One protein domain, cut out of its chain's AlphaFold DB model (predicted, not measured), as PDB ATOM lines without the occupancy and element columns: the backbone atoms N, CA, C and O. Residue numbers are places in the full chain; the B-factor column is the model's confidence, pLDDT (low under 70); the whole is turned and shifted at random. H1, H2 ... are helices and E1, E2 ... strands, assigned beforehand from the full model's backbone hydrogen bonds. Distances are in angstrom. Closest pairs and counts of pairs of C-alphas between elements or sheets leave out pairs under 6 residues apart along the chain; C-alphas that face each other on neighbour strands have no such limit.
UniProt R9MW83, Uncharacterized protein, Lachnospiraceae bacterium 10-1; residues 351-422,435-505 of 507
ATOM      1  N   ASP A 351     -22.005  38.738  14.680       60.25
ATOM      2  CA  ASP A 351     -21.571  39.743  15.656       60.25
ATOM      3  C   ASP A 351     -20.210  39.344  16.211       60.25
ATOM      4  O   ASP A 351     -19.978  38.153  16.387       60.25
ATOM      5  N   ILE A 352     -19.330  40.291  16.542       69.25
ATOM      6  CA  ILE A 352     -18.212  39.953  17.431       69.25
ATOM      7  C   ILE A 352     -18.649  40.155  18.874       69.25
ATOM      8  O   ILE A 352     -19.221  41.180  19.241       69.25
ATOM      9  N   VAL A 353     -18.405  39.120  19.671       77.00
ATOM     10  CA  VAL A 353     -18.718  39.083  21.090       77.00
ATOM     11  C   VAL A 353     -17.420  38.930  21.867       77.00
ATOM     12  O   VAL A 353     -16.745  37.904  21.753       77.00
ATOM     13  N   ARG A 354     -17.107  39.917  22.706       83.44
ATOM     14  CA  ARG A 354     -16.041  39.836  23.707       83.44
ATOM     15  C   ARG A 354     -16.549  39.207  25.000       83.44
ATOM     16  O   ARG A 354     -17.523  39.658  25.605       83.44
ATOM     17  N   GLU A 355     -15.856  38.170  25.459       86.31
ATOM     18  CA  GLU A 355     -16.014  37.638  26.814       86.31
ATOM     19  C   GLU A 355     -14.807  38.066  27.656       86.31
ATOM     20  O   GLU A 355     -13.700  37.586  27.437       86.31
ATOM     21  N   GLU A 356     -15.017  38.974  28.611       86.25
ATOM     22  CA  GLU A 356     -13.971  39.520  29.487       86.25
ATOM     23  C   GLU A 356     -14.111  38.997  30.923       86.25
ATOM     24  O   GLU A 356     -15.218  38.878  31.462       86.25
ATOM     25  N   ARG A 357     -12.975  38.715  31.571       85.62
ATOM     26  CA  ARG A 357     -12.893  38.410  33.001       85.62
ATOM     27  C   ARG A 357     -11.686  39.086  33.645       85.62
ATOM     28  O   ARG A 357     -10.681  39.392  33.008       85.62
ATOM     29  N   ASN A 358     -11.801  39.290  34.953       82.88
ATOM     30  CA  ASN A 358     -10.752  39.859  35.788       82.88
ATOM     31  C   ASN A 358     -10.237  38.804  36.766       82.88
ATOM     32  O   ASN A 358     -11.037  38.083  37.367       82.88
ATOM     33  N   VAL A 359      -8.924  38.785  36.978       80.38
ATOM     34  CA  VAL A 359      -8.278  38.038  38.061       80.38
ATOM     35  C   VAL A 359      -8.265  38.929  39.291       80.38
ATOM     36  O   VAL A 359      -7.820  40.078  39.223       80.38
ATOM     37  N   VAL A 360      -8.803  38.424  40.397       76.12
ATOM     38  CA  VAL A 360      -9.007  39.194  41.625       76.12
ATOM     39  C   VAL A 360      -8.320  38.486  42.787       76.12
ATOM     40  O   VAL A 360      -8.526  37.288  42.977       76.12
ATOM     41  N   ASP A 361      -7.517  39.231  43.546       75.56
ATOM     42  CA  ASP A 361      -6.826  38.737  44.738       75.56
ATOM     43  C   ASP A 361      -7.789  38.483  45.920       75.56
ATOM     44  O   ASP A 361      -9.003  38.722  45.858       75.56
ATOM     45  N   ALA A 362      -7.245  38.001  47.039       75.00
ATOM     46  CA  ALA A 362      -8.016  37.740  48.255       75.00
ATOM     47  C   ALA A 362      -8.628  39.008  48.893       75.00
ATOM     48  O   ALA A 362      -9.619  38.905  49.622       75.00
ATOM     49  N   ASP A 363      -8.068  40.187  48.606       70.12
ATOM     50  CA  ASP A 363      -8.508  41.494  49.105       70.12
ATOM     51  C   ASP A 363      -9.524  42.182  48.172       70.12
ATOM     52  O   ASP A 363     -10.044  43.259  48.490       70.12
ATOM     53  N   GLY A 364      -9.860  41.559  47.039       64.25
ATOM     54  CA  GLY A 364     -10.813  42.083  46.066       64.25
ATOM     55  C   GLY A 364     -10.209  43.053  45.046       64.25
ATOM     56  O   GLY A 364     -10.965  43.766  44.379       64.25
ATOM     57  N   ARG A 365      -8.881  43.119  44.911       69.69
ATOM     58  CA  ARG A 365      -8.188  43.955  43.921       69.69
ATOM     59  C   ARG A 365      -7.981  43.177  42.633       69.69
ATOM     60  O   ARG A 365      -7.636  42.001  42.647       69.69
ATOM     61  N   THR A 366      -8.171  43.845  41.501       74.44
ATOM     62  CA  THR A 366      -7.826  43.272  40.199       74.44
ATOM     63  C   THR A 366      -6.309  43.208  40.058       74.44
ATOM     64  O   THR A 366      -5.655  44.247  40.155       74.44
ATOM     65  N   ILE A 367      -5.784  42.010  39.810       72.19
ATOM     66  CA  ILE A 367      -4.352  41.728  39.615       72.19
ATOM     67  C   ILE A 367      -4.022  41.280  38.184       72.19
ATOM     68  O   ILE A 367      -2.858  41.185  37.813       72.19
ATOM     69  N   GLY A 368      -5.040  41.058  37.351       76.31
ATOM     70  CA  GLY A 368      -4.877  40.778  35.930       76.31
ATOM     71  C   GLY A 368      -6.205  40.797  35.183       76.31
ATOM     72  O   GLY A 368      -7.273  40.765  35.801       76.31
ATOM     73  N   ARG A 369      -6.147  40.867  33.852       83.81
ATOM     74  CA  ARG A 369      -7.335  40.884  32.982       83.81
ATOM     75  C   ARG A 369      -7.157  39.963  31.793       83.81
ATOM     76  O   ARG A 369      -6.062  39.875  31.250       83.81
ATOM     77  N   TYR A 370      -8.230  39.323  31.355       87.62
ATOM     78  CA  TYR A 370      -8.198  38.583  30.106       87.62
ATOM     79  C   TYR A 370      -9.536  38.623  29.380       87.62
ATOM     80  O   TYR A 370     -10.597  38.621  30.006       87.62
ATOM     81  N   TYR A 371      -9.484  38.641  28.052       87.12
ATOM     82  CA  TYR A 371     -10.672  38.534  27.217       87.12
ATOM     83  C   TYR A 371     -10.391  37.766  25.933       87.12
ATOM     84  O   TYR A 371      -9.246  37.651  25.497       87.12
ATOM     85  N   TYR A 372     -11.465  37.249  25.344       90.12
ATOM     86  CA  TYR A 372     -11.438  36.599  24.042       90.12
ATOM     87  C   TYR A 372     -12.633  37.055  23.211       90.12
ATOM     88  O   TYR A 372     -13.782  36.954  23.661       90.12
ATOM     89  N   GLU A 373     -12.357  37.517  21.999       85.62
ATOM     90  CA  GLU A 373     -13.352  37.865  20.994       85.62
ATOM     91  C   GLU A 373     -13.647  36.698  20.060       85.62
ATOM     92  O   GLU A 373     -12.753  35.990  19.602       85.62
ATOM     93  N   ILE A 374     -14.930  36.482  19.777       85.31
ATOM     94  CA  ILE A 374     -15.383  35.446  18.851       85.31
ATOM     95  C   ILE A 374     -16.457  35.999  17.907       85.31
ATOM     96  O   ILE A 374     -17.395  36.651  18.376       85.31
ATOM     97  N   PRO A 375     -16.402  35.681  16.600       76.94
ATOM     98  CA  PRO A 375     -17.508  35.951  15.692       76.94
ATOM     99  C   PRO A 375     -18.667  34.963  15.923       76.94
ATOM    100  O   PRO A 375     -18.558  33.763  15.659       76.94
ATOM    101  N   GLU A 376     -19.810  35.452  16.392       79.69
ATOM    102  CA  GLU A 376     -21.053  34.699  16.542       79.69
ATOM    103  C   GLU A 376     -21.963  34.877  15.319       79.69
ATOM    104  O   GLU A 376     -22.558  35.928  15.105       79.69
ATOM    105  N   ILE A 377     -22.119  33.818  14.521       77.62
ATOM    106  CA  ILE A 377     -23.022  33.801  13.358       77.62
ATOM    107  C   ILE A 377     -24.488  33.853  13.835       77.62
ATOM    108  O   ILE A 377     -24.960  32.927  14.502       77.62
ATOM    109  N   ARG A 378     -25.227  34.909  13.455       63.91
ATOM    110  CA  ARG A 378     -26.600  35.203  13.924       63.91
ATOM    111  C   ARG A 378     -27.648  34.211  13.424       63.91
ATOM    112  O   ARG A 378     -28.557  33.840  14.168       63.91
ATOM    113  N   THR A 379     -27.526  33.780  12.169       68.94
ATOM    114  CA  THR A 379     -28.511  32.907  11.508       68.94
ATOM    115  C   THR A 379     -27.861  31.573  11.139       68.94
ATOM    116  O   THR A 379     -27.496  31.358   9.982       68.94
ATOM    117  N   PRO A 380     -27.666  30.664  12.113       71.69
ATOM    118  CA  PRO A 380     -27.030  29.379  11.859       71.69
ATOM    119  C   PRO A 380     -27.861  28.528  10.894       71.69
ATOM    120  O   PRO A 380     -29.061  28.320  11.080       71.69
ATOM    121  N   THR A 381     -27.192  27.981   9.887       76.88
ATOM    122  CA  THR A 381     -27.724  26.987   8.953       76.88
ATOM    123  C   THR A 381     -27.106  25.630   9.273       76.88
ATOM    124  O   THR A 381     -26.122  25.528  10.008       76.88
ATOM    125  N   SER A 382     -27.637  24.554   8.692       78.06
ATOM    126  CA  SER A 382     -27.030  23.225   8.846       78.06
ATOM    127  C   SER A 382     -25.561  23.183   8.413       78.06
ATOM    128  O   SER A 382     -24.805  22.393   8.963       78.06
ATOM    129  N   SER A 383     -25.153  24.039   7.469       73.94
ATOM    130  CA  SER A 383     -23.785  24.105   6.951       73.94
ATOM    131  C   SER A 383     -22.841  25.003   7.763       73.94
ATOM    132  O   SER A 383     -21.629  24.893   7.606       73.94
ATOM    133  N   THR A 384     -23.353  25.859   8.656       81.06
ATOM    134  CA  THR A 384     -22.523  26.765   9.479       81.06
ATOM    135  C   THR A 384     -22.452  26.373  10.952       81.06
ATOM    136  O   THR A 384     -21.548  26.814  11.658       81.06
ATOM    137  N   VAL A 385     -23.334  25.487  11.430       86.69
ATOM    138  CA  VAL A 385     -23.325  24.994  12.823       86.69
ATOM    139  C   VAL A 385     -21.978  24.386  13.224       86.69
ATOM    140  O   VAL A 385     -21.531  24.579  14.354       86.69
ATOM    141  N   TRP A 386     -21.312  23.669  12.320       89.62
ATOM    142  CA  TRP A 386     -20.018  23.059  12.621       89.62
ATOM    143  C   TRP A 386     -18.915  24.126  12.804       89.62
ATOM    144  O   TRP A 386     -18.124  24.004  13.739       89.62
ATOM    145  N   ILE A 387     -18.925  25.200  11.995       87.88
ATOM    146  CA  ILE A 387     -18.013  26.357  12.108       87.88
ATOM    147  C   ILE A 387     -18.179  26.994  13.487       87.88
ATOM    148  O   ILE A 387     -17.211  27.180  14.221       87.88
ATOM    149  N   ILE A 388     -19.430  27.251  13.880       88.06
ATOM    150  CA  ILE A 388     -19.772  27.830  15.186       88.06
ATOM    151  C   ILE A 388     -19.246  26.952  16.324       88.06
ATOM    152  O   ILE A 388     -18.680  27.461  17.290       88.06
ATOM    153  N   ASN A 389     -19.418  25.631  16.223       89.31
ATOM    154  CA  ASN A 389     -18.921  24.709  17.238       89.31
ATOM    155  C   ASN A 389     -17.390  24.725  17.314       89.31
ATOM    156  O   ASN A 389     -16.854  24.728  18.417       89.31
ATOM    157  N   LYS A 390     -16.689  24.808  16.178       91.00
ATOM    158  CA  LYS A 390     -15.223  24.880  16.150       91.00
ATOM    159  C   LYS A 390     -14.675  26.159  16.769       91.00
ATOM    160  O   LYS A 390     -13.774  26.077  17.596       91.00
ATOM    161  N   MET A 391     -15.257  27.315  16.458       90.38
ATOM    162  CA  MET A 391     -14.852  28.574  17.095       90.38
ATOM    163  C   MET A 391     -15.139  28.553  18.608       90.38
ATOM    164  O   MET A 391     -14.328  29.007  19.411       90.38
ATOM    165  N   LYS A 392     -16.259  27.948  19.035       90.00
ATOM    166  CA  LYS A 392     -16.571  27.762  20.465       90.00
ATOM    167  C   LYS A 392     -15.614  26.805  21.172       90.00
ATOM    168  O   LYS A 392     -15.324  27.023  22.345       90.00
ATOM    169  N   GLU A 393     -15.149  25.756  20.496       91.00
ATOM    170  CA  GLU A 393     -14.100  24.868  21.008       91.00
ATOM    171  C   GLU A 393     -12.787  25.639  21.213       91.00
ATOM    172  O   GLU A 393     -12.190  25.515  22.281       91.00
ATOM    173  N   ASP A 394     -12.389  26.483  20.254       89.62
ATOM    174  CA  ASP A 394     -11.160  27.289  20.333       89.62
ATOM    175  C   ASP A 394     -11.205  28.314  21.477       89.62
ATOM    176  O   ASP A 394     -10.316  28.343  22.331       89.62
ATOM    177  N   LYS A 395     -12.308  29.065  21.589       92.69
ATOM    178  CA  LYS A 395     -12.571  29.938  22.745       92.69
ATOM    179  C   LYS A 395     -12.593  29.147  24.056       92.69
ATOM    180  O   LYS A 395     -12.082  29.583  25.087       92.69
ATOM    181  N   GLY A 396     -13.216  27.969  24.041       90.88
ATOM    182  CA  GLY A 396     -13.295  27.088  25.200       90.88
ATOM    183  C   GLY A 396     -11.915  26.664  25.693       90.88
ATOM    184  O   GLY A 396     -11.694  26.618  26.903       90.88
ATOM    185  N   ARG A 397     -10.986  26.389  24.780       93.06
ATOM    186  CA  ARG A 397      -9.599  26.058  25.101       93.06
ATOM    187  C   ARG A 397      -8.869  27.234  25.748       93.06
ATOM    188  O   ARG A 397      -8.272  27.041  26.805       93.06
ATOM    189  N   PHE A 398      -9.035  28.445  25.218       93.50
ATOM    190  CA  PHE A 398      -8.461  29.658  25.803       93.50
ATOM    191  C   PHE A 398      -8.848  29.816  27.280       93.50
ATOM    192  O   PHE A 398      -7.983  29.877  28.152       93.50
ATOM    193  N   PHE A 399     -10.148  29.788  27.593       91.00
ATOM    194  CA  PHE A 399     -10.617  29.980  28.972       91.00
ATOM    195  C   PHE A 399     -10.309  28.807  29.909       91.00
ATOM    196  O   PHE A 399     -10.238  28.993  31.123       91.00
ATOM    197  N   ASN A 400     -10.197  27.582  29.387       89.31
ATOM    198  CA  ASN A 400     -10.014  26.399  30.227       89.31
ATOM    199  C   ASN A 400      -8.556  26.007  30.451       89.31
ATOM    200  O   ASN A 400      -8.312  25.297  31.432       89.31
ATOM    201  N   GLU A 401      -7.646  26.430  29.575       91.56
ATOM    202  CA  GLU A 401      -6.223  26.088  29.613       91.56
ATOM    203  C   GLU A 401      -5.373  27.350  29.780       91.56
ATOM    204  O   GLU A 401      -4.807  27.556  30.849       91.56
ATOM    205  N   LEU A 402      -5.342  28.225  28.768       89.00
ATOM    206  CA  LEU A 402      -4.452  29.391  28.739       89.00
ATOM    207  C   LEU A 402      -4.741  30.383  29.875       89.00
ATOM    208  O   LEU A 402      -3.845  30.745  30.632       89.00
ATOM    209  N   ALA A 403      -6.006  30.781  30.034       87.81
ATOM    210  CA  ALA A 403      -6.411  31.741  31.057       87.81
ATOM    211  C   ALA A 403      -6.209  31.201  32.483       87.81
ATOM    212  O   ALA A 403      -5.894  31.969  33.384       87.81
ATOM    213  N   LYS A 404      -6.342  29.882  32.692       88.06
ATOM    214  CA  LYS A 404      -6.080  29.274  34.005       88.06
ATOM    215  C   LYS A 404      -4.604  29.302  34.364       88.06
ATOM    216  O   LYS A 404      -4.269  29.592  35.500       88.06
ATOM    217  N   GLU A 405      -3.733  29.018  33.405       88.00
ATOM    218  CA  GLU A 405      -2.285  29.060  33.635       88.00
ATOM    219  C   GLU A 405      -1.817  30.503  33.855       88.00
ATOM    220  O   GLU A 405      -1.010  30.764  34.740       88.00
ATOM    221  N   PHE A 406      -2.406  31.464  33.139       86.88
ATOM    222  CA  PHE A 406      -2.235  32.888  33.429       86.88
ATOM    223  C   PHE A 406      -2.669  33.257  34.860       86.88
ATOM    224  O   PHE A 406      -1.916  33.919  35.569       86.88
ATOM    225  N   GLU A 407      -3.848  32.809  35.307       87.06
ATOM    226  CA  GLU A 407      -4.327  33.011  36.683       87.06
ATOM    227  C   GLU A 407      -3.382  32.395  37.727       87.06
ATOM    228  O   GLU A 407      -3.033  33.063  38.698       87.06
ATOM    229  N   GLU A 408      -2.945  31.148  37.528       86.12
ATOM    230  CA  GLU A 408      -2.032  30.447  38.444       86.12
ATOM    231  C   GLU A 408      -0.700  31.193  38.595       86.12
ATOM    232  O   GLU A 408      -0.258  31.440  39.718       86.12
ATOM    233  N   VAL A 409      -0.104  31.645  37.486       80.88
ATOM    234  CA  VAL A 409       1.135  32.439  37.513       80.88
ATOM    235  C   VAL A 409       0.939  33.764  38.253       80.88
ATOM    236  O   VAL A 409       1.833  34.196  38.979       80.88
ATOM    237  N   LEU A 410      -0.218  34.415  38.105       80.31
ATOM    238  CA  LEU A 410      -0.508  35.660  38.817       80.31
ATOM    239  C   LEU A 410      -0.622  35.475  40.325       80.31
ATOM    240  O   LEU A 410      -0.083  36.298  41.062       80.31
ATOM    241  N   PHE A 411      -1.275  34.409  40.784       80.56
ATOM    242  CA  PHE A 411      -1.352  34.119  42.215       80.56
ATOM    243  C   PHE A 411       0.027  33.782  42.803       80.56
ATOM    244  O   PHE A 411       0.352  34.269  43.886       80.56
ATOM    245  N   ASP A 412       0.873  33.052  42.069       74.19
ATOM    246  CA  ASP A 412       2.256  32.767  42.480       74.19
ATOM    247  C   ASP A 412       3.124  34.048  42.558       74.19
ATOM    248  O   ASP A 412       4.027  34.151  43.391       74.19
ATOM    249  N   LEU A 413       2.870  35.042  41.696       68.62
ATOM    250  CA  LEU A 413       3.562  36.340  41.697       68.62
ATOM    251  C   LEU A 413       3.093  37.266  42.829       68.62
ATOM    252  O   LEU A 413       3.918  37.959  43.428       68.62
ATOM    253  N   ASP A 414       1.788  37.288  43.110       61.50
ATOM    254  CA  ASP A 414       1.165  38.139  44.133       61.50
ATOM    255  C   ASP A 414       1.567  37.714  45.559       61.50
ATOM    256  O   ASP A 414       1.822  38.561  46.415       61.50
ATOM    257  N   GLU A 415       1.773  36.411  45.802       52.03
ATOM    258  CA  GLU A 415       2.322  35.910  47.076       52.03
ATOM    259  C   GLU A 415       3.793  36.331  47.324       52.03
ATOM    260  O   GLU A 415       4.296  36.180  48.443       52.03
ATOM    261  N   GLY A 416       4.486  36.897  46.320       48.41
ATOM    262  CA  GLY A 416       5.925  37.185  46.354       48.41
ATOM    263  C   GLY A 416       6.375  38.624  46.055       48.41
ATOM    264  O   GLY A 416       7.572  38.893  46.188       48.41
ATOM    265  N   MET A 417       5.499  39.562  45.670       43.25
ATOM    266  CA  MET A 417       5.925  40.909  45.247       43.25
ATOM    267  C   MET A 417       5.085  42.070  45.808       43.25
ATOM    268  O   MET A 417       3.945  42.291  45.415       43.25
ATOM    269  N   GLU A 418       5.721  42.938  46.609       40.94
ATOM    270  CA  GLU A 418       5.377  44.369  46.635       40.94
ATOM    271  C   GLU A 418       5.680  44.940  45.238       40.94
ATOM    272  O   GLU A 418       6.822  45.290  44.939       40.94
ATOM    273  N   TYR A 419       4.693  44.989  44.339       47.44
ATOM    274  CA  TYR A 419       4.935  45.501  42.991       47.44
ATOM    275  C   TYR A 419       5.275  46.996  43.015       47.44
ATOM    276  O   TYR A 419       4.433  47.873  43.227       47.44
ATOM    277  N   ALA A 420       6.545  47.270  42.722       36.94
ATOM    278  CA  ALA A 420       7.020  48.535  42.206       36.94
ATOM    279  C   ALA A 420       6.331  48.803  40.859       36.94
ATOM    280  O   ALA A 420       6.703  48.249  39.827       36.94
ATOM    281  N   ILE A 421       5.333  49.685  40.869       39.16
ATOM    282  CA  ILE A 421       4.916  50.427  39.679       39.16
ATOM    283  C   ILE A 421       6.130  51.285  39.303       39.16
ATOM    284  O   ILE A 421       6.344  52.350  39.887       39.16
ATOM    285  N   SER A 422       7.010  50.773  38.436       36.59
ATOM    286  CA  SER A 422       8.191  51.527  38.030       36.59
ATOM    287  C   SER A 422       7.744  52.751  37.233       36.59
ATOM    288  O   SER A 422       6.898  52.697  36.339       36.59
ATOM    289  N   ARG A 435      -2.300  48.981  32.937       51.34
ATOM    290  CA  ARG A 435      -1.293  48.052  32.385       51.34
ATOM    291  C   ARG A 435      -0.753  47.107  33.460       51.34
ATOM    292  O   ARG A 435       0.452  46.999  33.659       51.34
ATOM    293  N   GLY A 436      -1.664  46.473  34.195       62.06
ATOM    294  CA  GLY A 436      -1.331  45.245  34.920       62.06
ATOM    295  C   GLY A 436      -1.171  44.075  33.941       62.06
ATOM    296  O   GLY A 436      -1.405  44.255  32.745       62.06
ATOM    297  N   PRO A 437      -0.784  42.885  34.418       76.69
ATOM    298  CA  PRO A 437      -0.729  41.684  33.594       76.69
ATOM    299  C   PRO A 437      -2.023  41.433  32.816       76.69
ATOM    300  O   PRO A 437      -3.125  41.649  33.337       76.69
ATOM    301  N   TYR A 438      -1.895  40.965  31.576       83.69
ATOM    302  CA  TYR A 438      -3.037  40.779  30.695       83.69
ATOM    303  C   TYR A 438      -2.899  39.620  29.703       83.69
ATOM    304  O   TYR A 438      -1.798  39.207  29.346       83.69
ATOM    305  N   CYS A 439      -4.041  39.127  29.224       86.19
ATOM    306  CA  CYS A 439      -4.135  38.137  28.154       86.19
ATOM    307  C   CYS A 439      -5.349  38.434  27.263       86.19
ATOM    308  O   CYS A 439      -6.493  38.181  27.639       86.19
ATOM    309  N   TYR A 440      -5.103  39.010  26.096       86.62
ATOM    310  CA  TYR A 440      -6.123  39.537  25.199       86.62
ATOM    311  C   TYR A 440      -6.085  38.816  23.861       86.62
ATOM    312  O   TYR A 440      -5.008  38.502  23.350       86.62
ATOM    313  N   VAL A 441      -7.266  38.559  23.311       84.88
ATOM    314  CA  VAL A 441      -7.437  38.027  21.962       84.88
ATOM    315  C   VAL A 441      -8.523  38.837  21.284       84.88
ATOM    316  O   VAL A 441      -9.704  38.669  21.598       84.88
ATOM    317  N   ASP A 442      -8.103  39.693  20.363       80.62
ATOM    318  CA  ASP A 442      -8.991  40.380  19.437       80.62
ATOM    319  C   ASP A 442      -9.198  39.504  18.201       80.62
ATOM    320  O   ASP A 442      -8.341  38.673  17.862       80.62
ATOM    321  N   CYS A 443     -10.320  39.663  17.503       68.62
ATOM    322  CA  CYS A 443     -10.540  38.920  16.267       68.62
ATOM    323  C   CYS A 443     -10.985  39.791  15.089       68.62
ATOM    324  O   CYS A 443     -11.691  40.787  15.201       68.62
ATOM    325  N   GLU A 444     -10.538  39.378  13.912       63.53
ATOM    326  CA  GLU A 444     -10.803  39.991  12.625       63.53
ATOM    327  C   GLU A 444     -11.399  38.947  11.719       63.53
ATOM    328  O   GLU A 444     -10.806  37.897  11.481       63.53
ATOM    329  N   VAL A 445     -12.555  39.214  11.141       60.19
ATOM    330  CA  VAL A 445     -13.082  38.288  10.152       60.19
ATOM    331  C   VAL A 445     -12.326  38.614   8.843       60.19
ATOM    332  O   VAL A 445     -12.492  39.680   8.285       60.19
ATOM    333  N   ILE A 446     -11.571  37.689   8.247       54.00
ATOM    334  CA  ILE A 446     -10.757  37.950   7.030       54.00
ATOM    335  C   ILE A 446     -11.347  37.419   5.709       54.00
ATOM    336  O   ILE A 446     -11.067  37.961   4.655       54.00
ATOM    337  N   CYS A 447     -12.257  36.435   5.722       58.09
ATOM    338  CA  CYS A 447     -13.106  36.101   4.554       58.09
ATOM    339  C   CYS A 447     -14.536  35.694   4.970       58.09
ATOM    340  O   CYS A 447     -14.730  35.207   6.083       58.09
ATOM    341  N   ASN A 448     -15.558  36.025   4.176       64.06
ATOM    342  CA  ASN A 448     -16.970  35.665   4.413       64.06
ATOM    343  C   ASN A 448     -17.725  35.783   3.084       64.06
ATOM    344  O   ASN A 448     -18.033  36.892   2.663       64.06
ATOM    345  N   ASN A 449     -17.965  34.666   2.407       57.81
ATOM    346  CA  ASN A 449     -18.615  34.652   1.088       57.81
ATOM    347  C   ASN A 449     -19.738  33.602   0.988       57.81
ATOM    348  O   ASN A 449     -20.056  33.142  -0.103       57.81
ATOM    349  N   GLY A 450     -20.274  33.164   2.130       57.88
ATOM    350  CA  GLY A 450     -21.308  32.126   2.206       57.88
ATOM    351  C   GLY A 450     -20.790  30.690   2.144       57.88
ATOM    352  O   GLY A 450     -21.393  29.817   2.761       57.88
ATOM    353  N   GLU A 451     -19.654  30.444   1.485       66.19
ATOM    354  CA  GLU A 451     -19.004  29.124   1.410       66.19
ATOM    355  C   GLU A 451     -17.783  29.002   2.330       66.19
ATOM    356  O   GLU A 451     -17.467  27.917   2.817       66.19
ATOM    357  N   ILE A 452     -17.082  30.107   2.574       71.25
ATOM    358  CA  ILE A 452     -15.862  30.180   3.374       71.25
ATOM    359  C   ILE A 452     -16.023  31.282   4.419       71.25
ATOM    360  O   ILE A 452     -16.465  32.393   4.118       71.25
ATOM    361  N   PHE A 453     -15.621  30.978   5.648       73.56
ATOM    362  CA  PHE A 453     -15.585  31.901   6.772       73.56
ATOM    363  C   PHE A 453     -14.191  31.864   7.388       73.56
ATOM    364  O   PHE A 453     -13.717  30.794   7.749       73.56
ATOM    365  N   GLY A 454     -13.515  33.002   7.485       70.88
ATOM    366  CA  GLY A 454     -12.138  33.070   7.972       70.88
ATOM    367  C   GLY A 454     -11.981  34.134   9.032       70.88
ATOM    368  O   GLY A 454     -12.564  35.210   8.907       70.88
ATOM    369  N   VAL A 455     -11.183  33.828  10.045       71.88
ATOM    370  CA  VAL A 455     -10.935  34.648  11.225       71.88
ATOM    371  C   VAL A 455      -9.427  34.735  11.437       71.88
ATOM    372  O   VAL A 455      -8.745  33.714  11.431       71.88
ATOM    373  N   LYS A 456      -8.903  35.944  11.609       76.44
ATOM    374  CA  LYS A 456      -7.567  36.206  12.125       76.44
ATOM    375  C   LYS A 456      -7.698  36.637  13.584       76.44
ATOM    376  O   LYS A 456      -8.500  37.505  13.905       76.44
ATOM    377  N   TYR A 457      -6.927  36.018  14.459       81.25
ATOM    378  CA  TYR A 457      -6.840  36.334  15.874       81.25
ATOM    379  C   TYR A 457      -5.580  37.149  16.121       81.25
ATOM    380  O   TYR A 457      -4.494  36.738  15.715       81.25
ATOM    381  N   HIS A 458      -5.730  38.276  16.801       81.38
ATOM    382  CA  HIS A 458      -4.635  39.119  17.261       81.38
ATOM    383  C   HIS A 458      -4.496  38.884  18.756       81.38
ATOM    384  O   HIS A 458      -5.354  39.290  19.537       81.38
ATOM    385  N   TYR A 459      -3.457  38.158  19.160       82.75
ATOM    386  CA  TYR A 459      -3.251  37.825  20.563       82.75
ATOM    387  C   TYR A 459      -2.149  38.688  21.163       82.75
ATOM    388  O   TYR A 459      -1.088  38.905  20.572       82.75
ATOM    389  N   SER A 460      -2.405  39.174  22.371       82.06
ATOM    390  CA  SER A 460      -1.469  39.969  23.147       82.06
ATOM    391  C   SER A 460      -1.446  39.473  24.582       82.06
ATOM    392  O   SER A 460      -2.471  39.408  25.259       82.06
ATOM    393  N   PHE A 461      -0.260  39.134  25.063       81.19
ATOM    394  CA  PHE A 461      -0.073  38.533  26.369       81.19
ATOM    395  C   PHE A 461       1.068  39.208  27.118       81.19
ATOM    396  O   PHE A 461       2.126  39.476  26.546       81.19
ATOM    397  N   TRP A 462       0.857  39.462  28.408       81.06
ATOM    398  CA  TRP A 462       1.869  40.001  29.304       81.06
ATOM    399  C   TRP A 462       1.697  39.475  30.734       81.06
ATOM    400  O   TRP A 462       0.712  39.790  31.405       81.06
ATOM    401  N   VAL A 463       2.689  38.735  31.238       75.81
ATOM    402  CA  VAL A 463       2.795  38.347  32.655       75.81
ATOM    403  C   VAL A 463       4.267  38.305  33.087       75.81
ATOM    404  O   VAL A 463       5.097  37.661  32.450       75.81
ATOM    405  N   ASP A 464       4.618  38.999  34.176       70.06
ATOM    406  CA  ASP A 464       6.007  39.135  34.663       70.06
ATOM    407  C   ASP A 464       6.989  39.625  33.569       70.06
ATOM    408  O   ASP A 464       6.887  40.769  33.122       70.06
ATOM    409  N   LYS A 465       7.931  38.772  33.133       67.00
ATOM    410  CA  LYS A 465       8.914  39.039  32.063       67.00
ATOM    411  C   LYS A 465       8.504  38.465  30.702       67.00
ATOM    412  O   LYS A 465       9.273  38.576  29.747       67.00
ATOM    413  N   VAL A 466       7.346  37.817  30.621       65.19
ATOM    414  CA  VAL A 466       6.840  37.181  29.402       65.19
ATOM    415  C   VAL A 466       5.897  38.148  28.721       65.19
ATOM    416  O   VAL A 466       4.834  38.461  29.250       65.19
ATOM    417  N   GLY A 467       6.297  38.608  27.542       72.19
ATOM    418  CA  GLY A 467       5.444  39.359  26.637       72.19
ATOM    419  C   GLY A 467       5.448  38.690  25.278       72.19
ATOM    420  O   GLY A 467       6.525  38.503  24.710       72.19
ATOM    421  N   CYS A 468       4.273  38.353  24.756       75.75
ATOM    422  CA  CYS A 468       4.148  37.904  23.378       75.75
ATOM    423  C   CYS A 468       2.962  38.566  22.683       75.75
ATOM    424  O   CYS A 468       1.920  38.859  23.275       75.75
ATOM    425  N   HIS A 469       3.171  38.837  21.403       83.00
ATOM    426  CA  HIS A 469       2.213  39.462  20.510       83.00
ATOM    427  C   HIS A 469       2.316  38.743  19.181       83.00
ATOM    428  O   HIS A 469       3.425  38.518  18.687       83.00
ATOM    429  N   GLY A 470       1.182  38.402  18.594       76.81
ATOM    430  CA  GLY A 470       1.178  37.764  17.295       76.81
ATOM    431  C   GLY A 470      -0.200  37.698  16.675       76.81
ATOM    432  O   GLY A 470      -1.208  38.070  17.274       76.81
ATOM    433  N   GLU A 471      -0.205  37.207  15.446       83.38
ATOM    434  CA  GLU A 471      -1.404  36.976  14.659       83.38
ATOM    435  C   GLU A 471      -1.524  35.481  14.376       83.38
ATOM    436  O   GLU A 471      -0.512  34.781  14.278       83.38
ATOM    437  N   ALA A 472      -2.753  34.994  14.255       80.81
ATOM    438  CA  ALA A 472      -3.031  33.618  13.879       80.81
ATOM    439  C   ALA A 472      -4.272  33.529  13.001       80.81
ATOM    440  O   ALA A 472      -5.270  34.184  13.282       80.81
ATOM    441  N   VAL A 473      -4.248  32.701  11.965       78.88
ATOM    442  CA  VAL A 473      -5.357  32.577  11.011       78.88
ATOM    443  C   VAL A 473      -6.085  31.237  11.144       78.88
ATOM    444  O   VAL A 473      -5.478  30.177  11.296       78.88
ATOM    445  N   ALA A 474      -7.416  31.282  11.051       82.62
ATOM    446  CA  ALA A 474      -8.288  30.126  10.909       82.62
ATOM    447  C   ALA A 474      -9.297  30.336   9.770       82.62
ATOM    448  O   ALA A 474     -10.069  31.291   9.787       82.62
ATOM    449  N   ILE A 475      -9.333  29.430   8.792       81.19
ATOM    450  CA  ILE A 475     -10.256  29.469   7.649       81.19
ATOM    451  C   ILE A 475     -11.094  28.192   7.627       81.19
ATOM    452  O   ILE A 475     -10.572  27.079   7.643       81.19
ATOM    453  N   TYR A 476     -12.409  28.358   7.552       85.19
ATOM    454  CA  TYR A 476     -13.419  27.306   7.592       85.19
ATOM    455  C   TYR A 476     -14.211  27.288   6.283       85.19
ATOM    456  O   TYR A 476     -14.529  28.350   5.750       85.19
ATOM    457  N   ASN A 477     -14.599  26.109   5.791       82.00
ATOM    458  CA  ASN A 477     -15.521  25.984   4.657       82.00
ATOM    459  C   ASN A 477     -16.867  25.354   5.054       82.00
ATOM    460  O   ASN A 477     -16.967  24.508   5.929       82.00
ATOM    461  N   THR A 478     -17.963  25.679   4.390       79.56
ATOM    462  CA  THR A 478     -19.285  25.131   4.743       79.56
ATOM    463  C   THR A 478     -19.435  23.613   4.542       79.56
ATOM    464  O   THR A 478     -20.490  23.068   4.860       79.56
ATOM    465  N   ASN A 479     -18.396  22.926   4.052       82.50
ATOM    466  CA  ASN A 479     -18.340  21.480   3.823       82.50
ATOM    467  C   ASN A 479     -17.680  20.699   4.978       82.50
ATOM    468  O   ASN A 479     -17.274  19.557   4.777       82.50
ATOM    469  N   GLU A 480     -17.604  21.287   6.177       82.38
ATOM    470  CA  GLU A 480     -17.039  20.669   7.389       82.38
ATOM    471  C   GLU A 480     -15.512  20.494   7.385       82.38
ATOM    472  O   GLU A 480     -14.976  19.605   8.050       82.38
ATOM    473  N   GLU A 481     -14.786  21.359   6.676       80.81
ATOM    474  CA  GLU A 481     -13.327  21.320   6.606       80.81
ATOM    475  C   GLU A 481     -12.694  22.647   7.047       80.81
ATOM    476  O   GLU A 481     -13.123  23.747   6.688       80.81
ATOM    477  N   VAL A 482     -11.639  22.515   7.855       82.56
ATOM    478  CA  VAL A 482     -10.745  23.612   8.220       82.56
ATOM    479  C   VAL A 482      -9.679  23.697   7.135       82.56
ATOM    480  O   VAL A 482      -8.879  22.779   6.973       82.56
ATOM    481  N   VAL A 483      -9.715  24.781   6.371       81.25
ATOM    482  CA  VAL A 483      -8.833  25.034   5.228       81.25
ATOM    483  C   VAL A 483      -7.453  25.495   5.701       81.25
ATOM    484  O   VAL A 483      -6.441  25.098   5.131       81.25
ATOM    485  N   GLU A 484      -7.415  26.291   6.769       83.50
ATOM    486  CA  GLU A 484      -6.195  26.805   7.391       83.50
ATOM    487  C   GLU A 484      -6.427  26.961   8.896       83.50
ATOM    488  O   GLU A 484      -7.523  27.348   9.304       83.50
ATOM    489  N   TYR A 485      -5.440  26.615   9.726       87.62
ATOM    490  CA  TYR A 485      -5.507  26.811  11.175       87.62
ATOM    491  C   TYR A 485      -4.112  26.872  11.784       87.62
ATOM    492  O   TYR A 485      -3.350  25.903  11.718       87.62
ATOM    493  N   GLU A 486      -3.813  27.999  12.415       87.12
ATOM    494  CA  GLU A 486      -2.583  28.223  13.160       87.12
ATOM    495  C   GLU A 486      -2.841  28.051  14.663       87.12
ATOM    496  O   GLU A 486      -3.558  28.831  15.290       87.12
ATOM    497  N   ASP A 487      -2.250  27.008  15.254       86.69
ATOM    498  CA  ASP A 487      -2.399  26.685  16.679       86.69
ATOM    499  C   ASP A 487      -1.515  27.578  17.568       86.69
ATOM    500  O   ASP A 487      -0.551  27.131  18.194       86.69
ATOM    501  N   TRP A 488      -1.856  28.859  17.625       87.12
ATOM    502  CA  TRP A 488      -1.136  29.853  18.417       87.12
ATOM    503  C   TRP A 488      -1.281  29.628  19.930       87.12
ATOM    504  O   TRP A 488      -0.341  29.872  20.687       87.12
ATOM    505  N   GLN A 489      -2.427  29.101  20.381       90.81
ATOM    506  CA  GLN A 489      -2.696  28.874  21.804       90.81
ATOM    507  C   GLN A 489      -1.718  27.860  22.421       90.81
ATOM    508  O   GLN A 489      -1.320  28.027  23.572       90.81
ATOM    509  N   SER A 490      -1.301  26.826  21.673       88.81
ATOM    510  CA  SER A 490      -0.273  25.872  22.132       88.81
ATOM    511  C   SER A 490       1.068  26.561  22.354       88.81
ATOM    512  O   SER A 490       1.722  26.318  23.367       88.81
ATOM    513  N   THR A 491       1.467  27.417  21.412       85.06
ATOM    514  CA  THR A 491       2.742  28.136  21.456       85.06
ATOM    515  C   THR A 491       2.797  29.077  22.654       85.06
ATOM    516  O   THR A 491       3.734  28.998  23.443       85.06
ATOM    517  N   VAL A 492       1.758  29.893  22.859       83.88
ATOM    518  CA  VAL A 492       1.696  30.811  24.009       83.88
ATOM    519  C   VAL A 492       1.668  30.037  25.331       83.88
ATOM    520  O   VAL A 492       2.367  30.392  26.278       83.88
ATOM    521  N   LEU A 493       0.917  28.933  25.406       86.88
ATOM    522  CA  LEU A 493       0.872  28.091  26.604       86.88
ATOM    523  C   LEU A 493       2.248  27.494  26.955       86.88
ATOM    524  O   LEU A 493       2.596  27.385  28.132       86.88
ATOM    525  N   GLU A 494       3.031  27.094  25.951       84.56
ATOM    526  CA  GLU A 494       4.395  26.599  26.145       84.56
ATOM    527  C   GLU A 494       5.330  27.701  26.668       84.56
ATOM    528  O   GLU A 494       6.096  27.455  27.603       84.56
ATOM    529  N   GLU A 495       5.221  28.925  26.142       79.69
ATOM    530  CA  GLU A 495       5.987  30.084  26.619       79.69
ATOM    531  C   GLU A 495       5.704  30.395  28.096       79.69
ATOM    532  O   GLU A 495       6.642  30.493  28.889       79.69
ATOM    533  N   ILE A 496       4.426  30.449  28.496       77.56
ATOM    534  CA  ILE A 496       4.009  30.702  29.890       77.56
ATOM    535  C   ILE A 496       4.572  29.636  30.838       77.56
ATOM    536  O   ILE A 496       5.135  29.936  31.900       77.56
ATOM    537  N   ARG A 497       4.445  28.361  30.454       80.88
ATOM    538  CA  ARG A 497       4.914  27.242  31.279       80.88
ATOM    539  C   ARG A 497       6.426  27.269  31.448       80.88
ATOM    540  O   ARG A 497       6.904  27.101  32.570       80.88
ATOM    541  N   ASN A 498       7.179  27.517  30.379       72.44
ATOM    542  CA  ASN A 498       8.641  27.541  30.429       72.44
ATOM    543  C   ASN A 498       9.175  28.585  31.421       72.44
ATOM    544  O   ASN A 498      10.127  28.301  32.146       72.44
ATOM    545  N   THR A 499       8.522  29.740  31.545       64.56
ATOM    546  CA  THR A 499       8.915  30.765  32.528       64.56
ATOM    547  C   THR A 499       8.602  30.361  33.971       64.56
ATOM    548  O   THR A 499       9.352  30.677  34.895       64.56
ATOM    549  N   THR A 500       7.529  29.600  34.183       57.75
ATOM    550  CA  THR A 500       7.116  29.120  35.513       57.75
ATOM    551  C   THR A 500       8.058  28.030  36.051       57.75
ATOM    552  O   THR A 500       8.303  27.944  37.256       57.75
ATOM    553  N   PHE A 501       8.639  27.203  35.171       51.56
ATOM    554  CA  PHE A 501       9.570  26.133  35.557       51.56
ATOM    555  C   PHE A 501      10.984  26.616  35.913       51.56
ATOM    556  O   PHE A 501      11.640  25.949  36.715       51.56
ATOM    557  N   GLU A 502      11.443  27.761  35.395       50.19
ATOM    558  CA  GLU A 502      12.725  28.354  35.813       50.19
ATOM    559  C   GLU A 502      12.691  28.786  37.290       50.19
ATOM    560  O   GLU A 502      13.636  28.507  38.027       50.19
ATOM    561  N   LYS A 503      11.562  29.328  37.779       47.50
ATOM    562  CA  LYS A 503      11.390  29.682  39.204       47.50
ATOM    563  C   LYS A 503      11.441  28.479  40.151       47.50
ATOM    564  O   LYS A 503      11.925  28.612  41.264       47.50
ATOM    565  N   LYS A 504      10.994  27.292  39.722       45.91
ATOM    566  CA  LYS A 504      11.004  26.074  40.564       45.91
ATOM    567  C   LYS A 504      12.354  25.347  40.607       45.91
ATOM    568  O   LYS A 504      12.477  24.379  41.353       45.91
ATOM    569  N   GLN A 505      13.342  25.751  39.802       42.41
ATOM    570  CA  GLN A 505      14.688  25.156  39.819       42.41
ATOM    571  C   GLN A 505      15.714  25.965  40.625       42.41
ATOM    572  O   GLN A 505      16.804  25.446  40.870       42.41
TER     573      GLN A 505
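This is residues 351 to 422 and 435 to 505 of the 507 residues of an uncharacterized protein of Lachnospiraceae bacterium 10-1 (UniProt R9MW83). A long, twisted sheet of six strands curls round the helix H1, and the shorter helix H2 lies side by side with part of H1 on the same face. The printed part has 143 residues, with two named helices and six named strands in the order E1 E2 H1 E3 E4 E5 E6 H2, class mixed. The mixed sheet has the order E1 E2 E3 E4 E5 E6, with E2 and E3 parallel. The whole is only just compact, close to loose, with a radius of gyration of the C-alphas of 17.2 A, and spans 53 by 31 by 24 A.

E1, residues 351 to 360, and E2, residues 366 to 377, form an antiparallel hairpin, with N 357 and O 370 within hydrogen-bond range at 2.8 A. E3, residues 438 to 448, is parallel to E2, with N 373 and O 441 at 2.9 A. E3, E4, residues 452 to 463, E5, residues 466 to 477, and E6, residues 481 to 485, make a meander, each strand the antiparallel neighbour of the one before; N 442 and O 458 are 2.9 A apart, N 457 and O 472 2.7 A, N 475 and O 484 2.8 A. H1, residues 385 to 414, and H2, residues 488 to 503, are on the same face, making two layers, helices on one face of a sheet. The closest C-alphas of H1 and E2, Lys 395 and Tyr 372, are 6.9 A apart. H2 lies over E5 at a height over the sheet of 10.0 A. H1 touches H2 with residues 398 to 409 alone, at a shallow tilt of 15 degrees, the same way; their closest C-alphas, Leu 402 and Leu 493, are 5.9 A apart. Of the O i to N i+4 pairs, 24 of 26 in H1 and 10 of 12 in H2 are within hydrogen-bond range.

E1 begins at C-alpha 351 (-21.571, 39.743, 15.656) and H2 ends at C-alpha 503 (11.390, 29.682, 39.204). H1 is 41.9 A long, E4 35.7 A, E5 35.2 A and E2 32.3 A.

The C-alphas farthest apart, of Ser 382 and Glu 418, are 54.1 A apart. Residues 423 to 434 are not printed; C-alphas 422 and 435 are 11.6 A apart across this cut. Of the links printed whole, E2 to H1 is short and the others are tight. Mean pLDDT of the printed part is 75.9; 36 residues are under 70, among them 413 to 422 and 443 to 451.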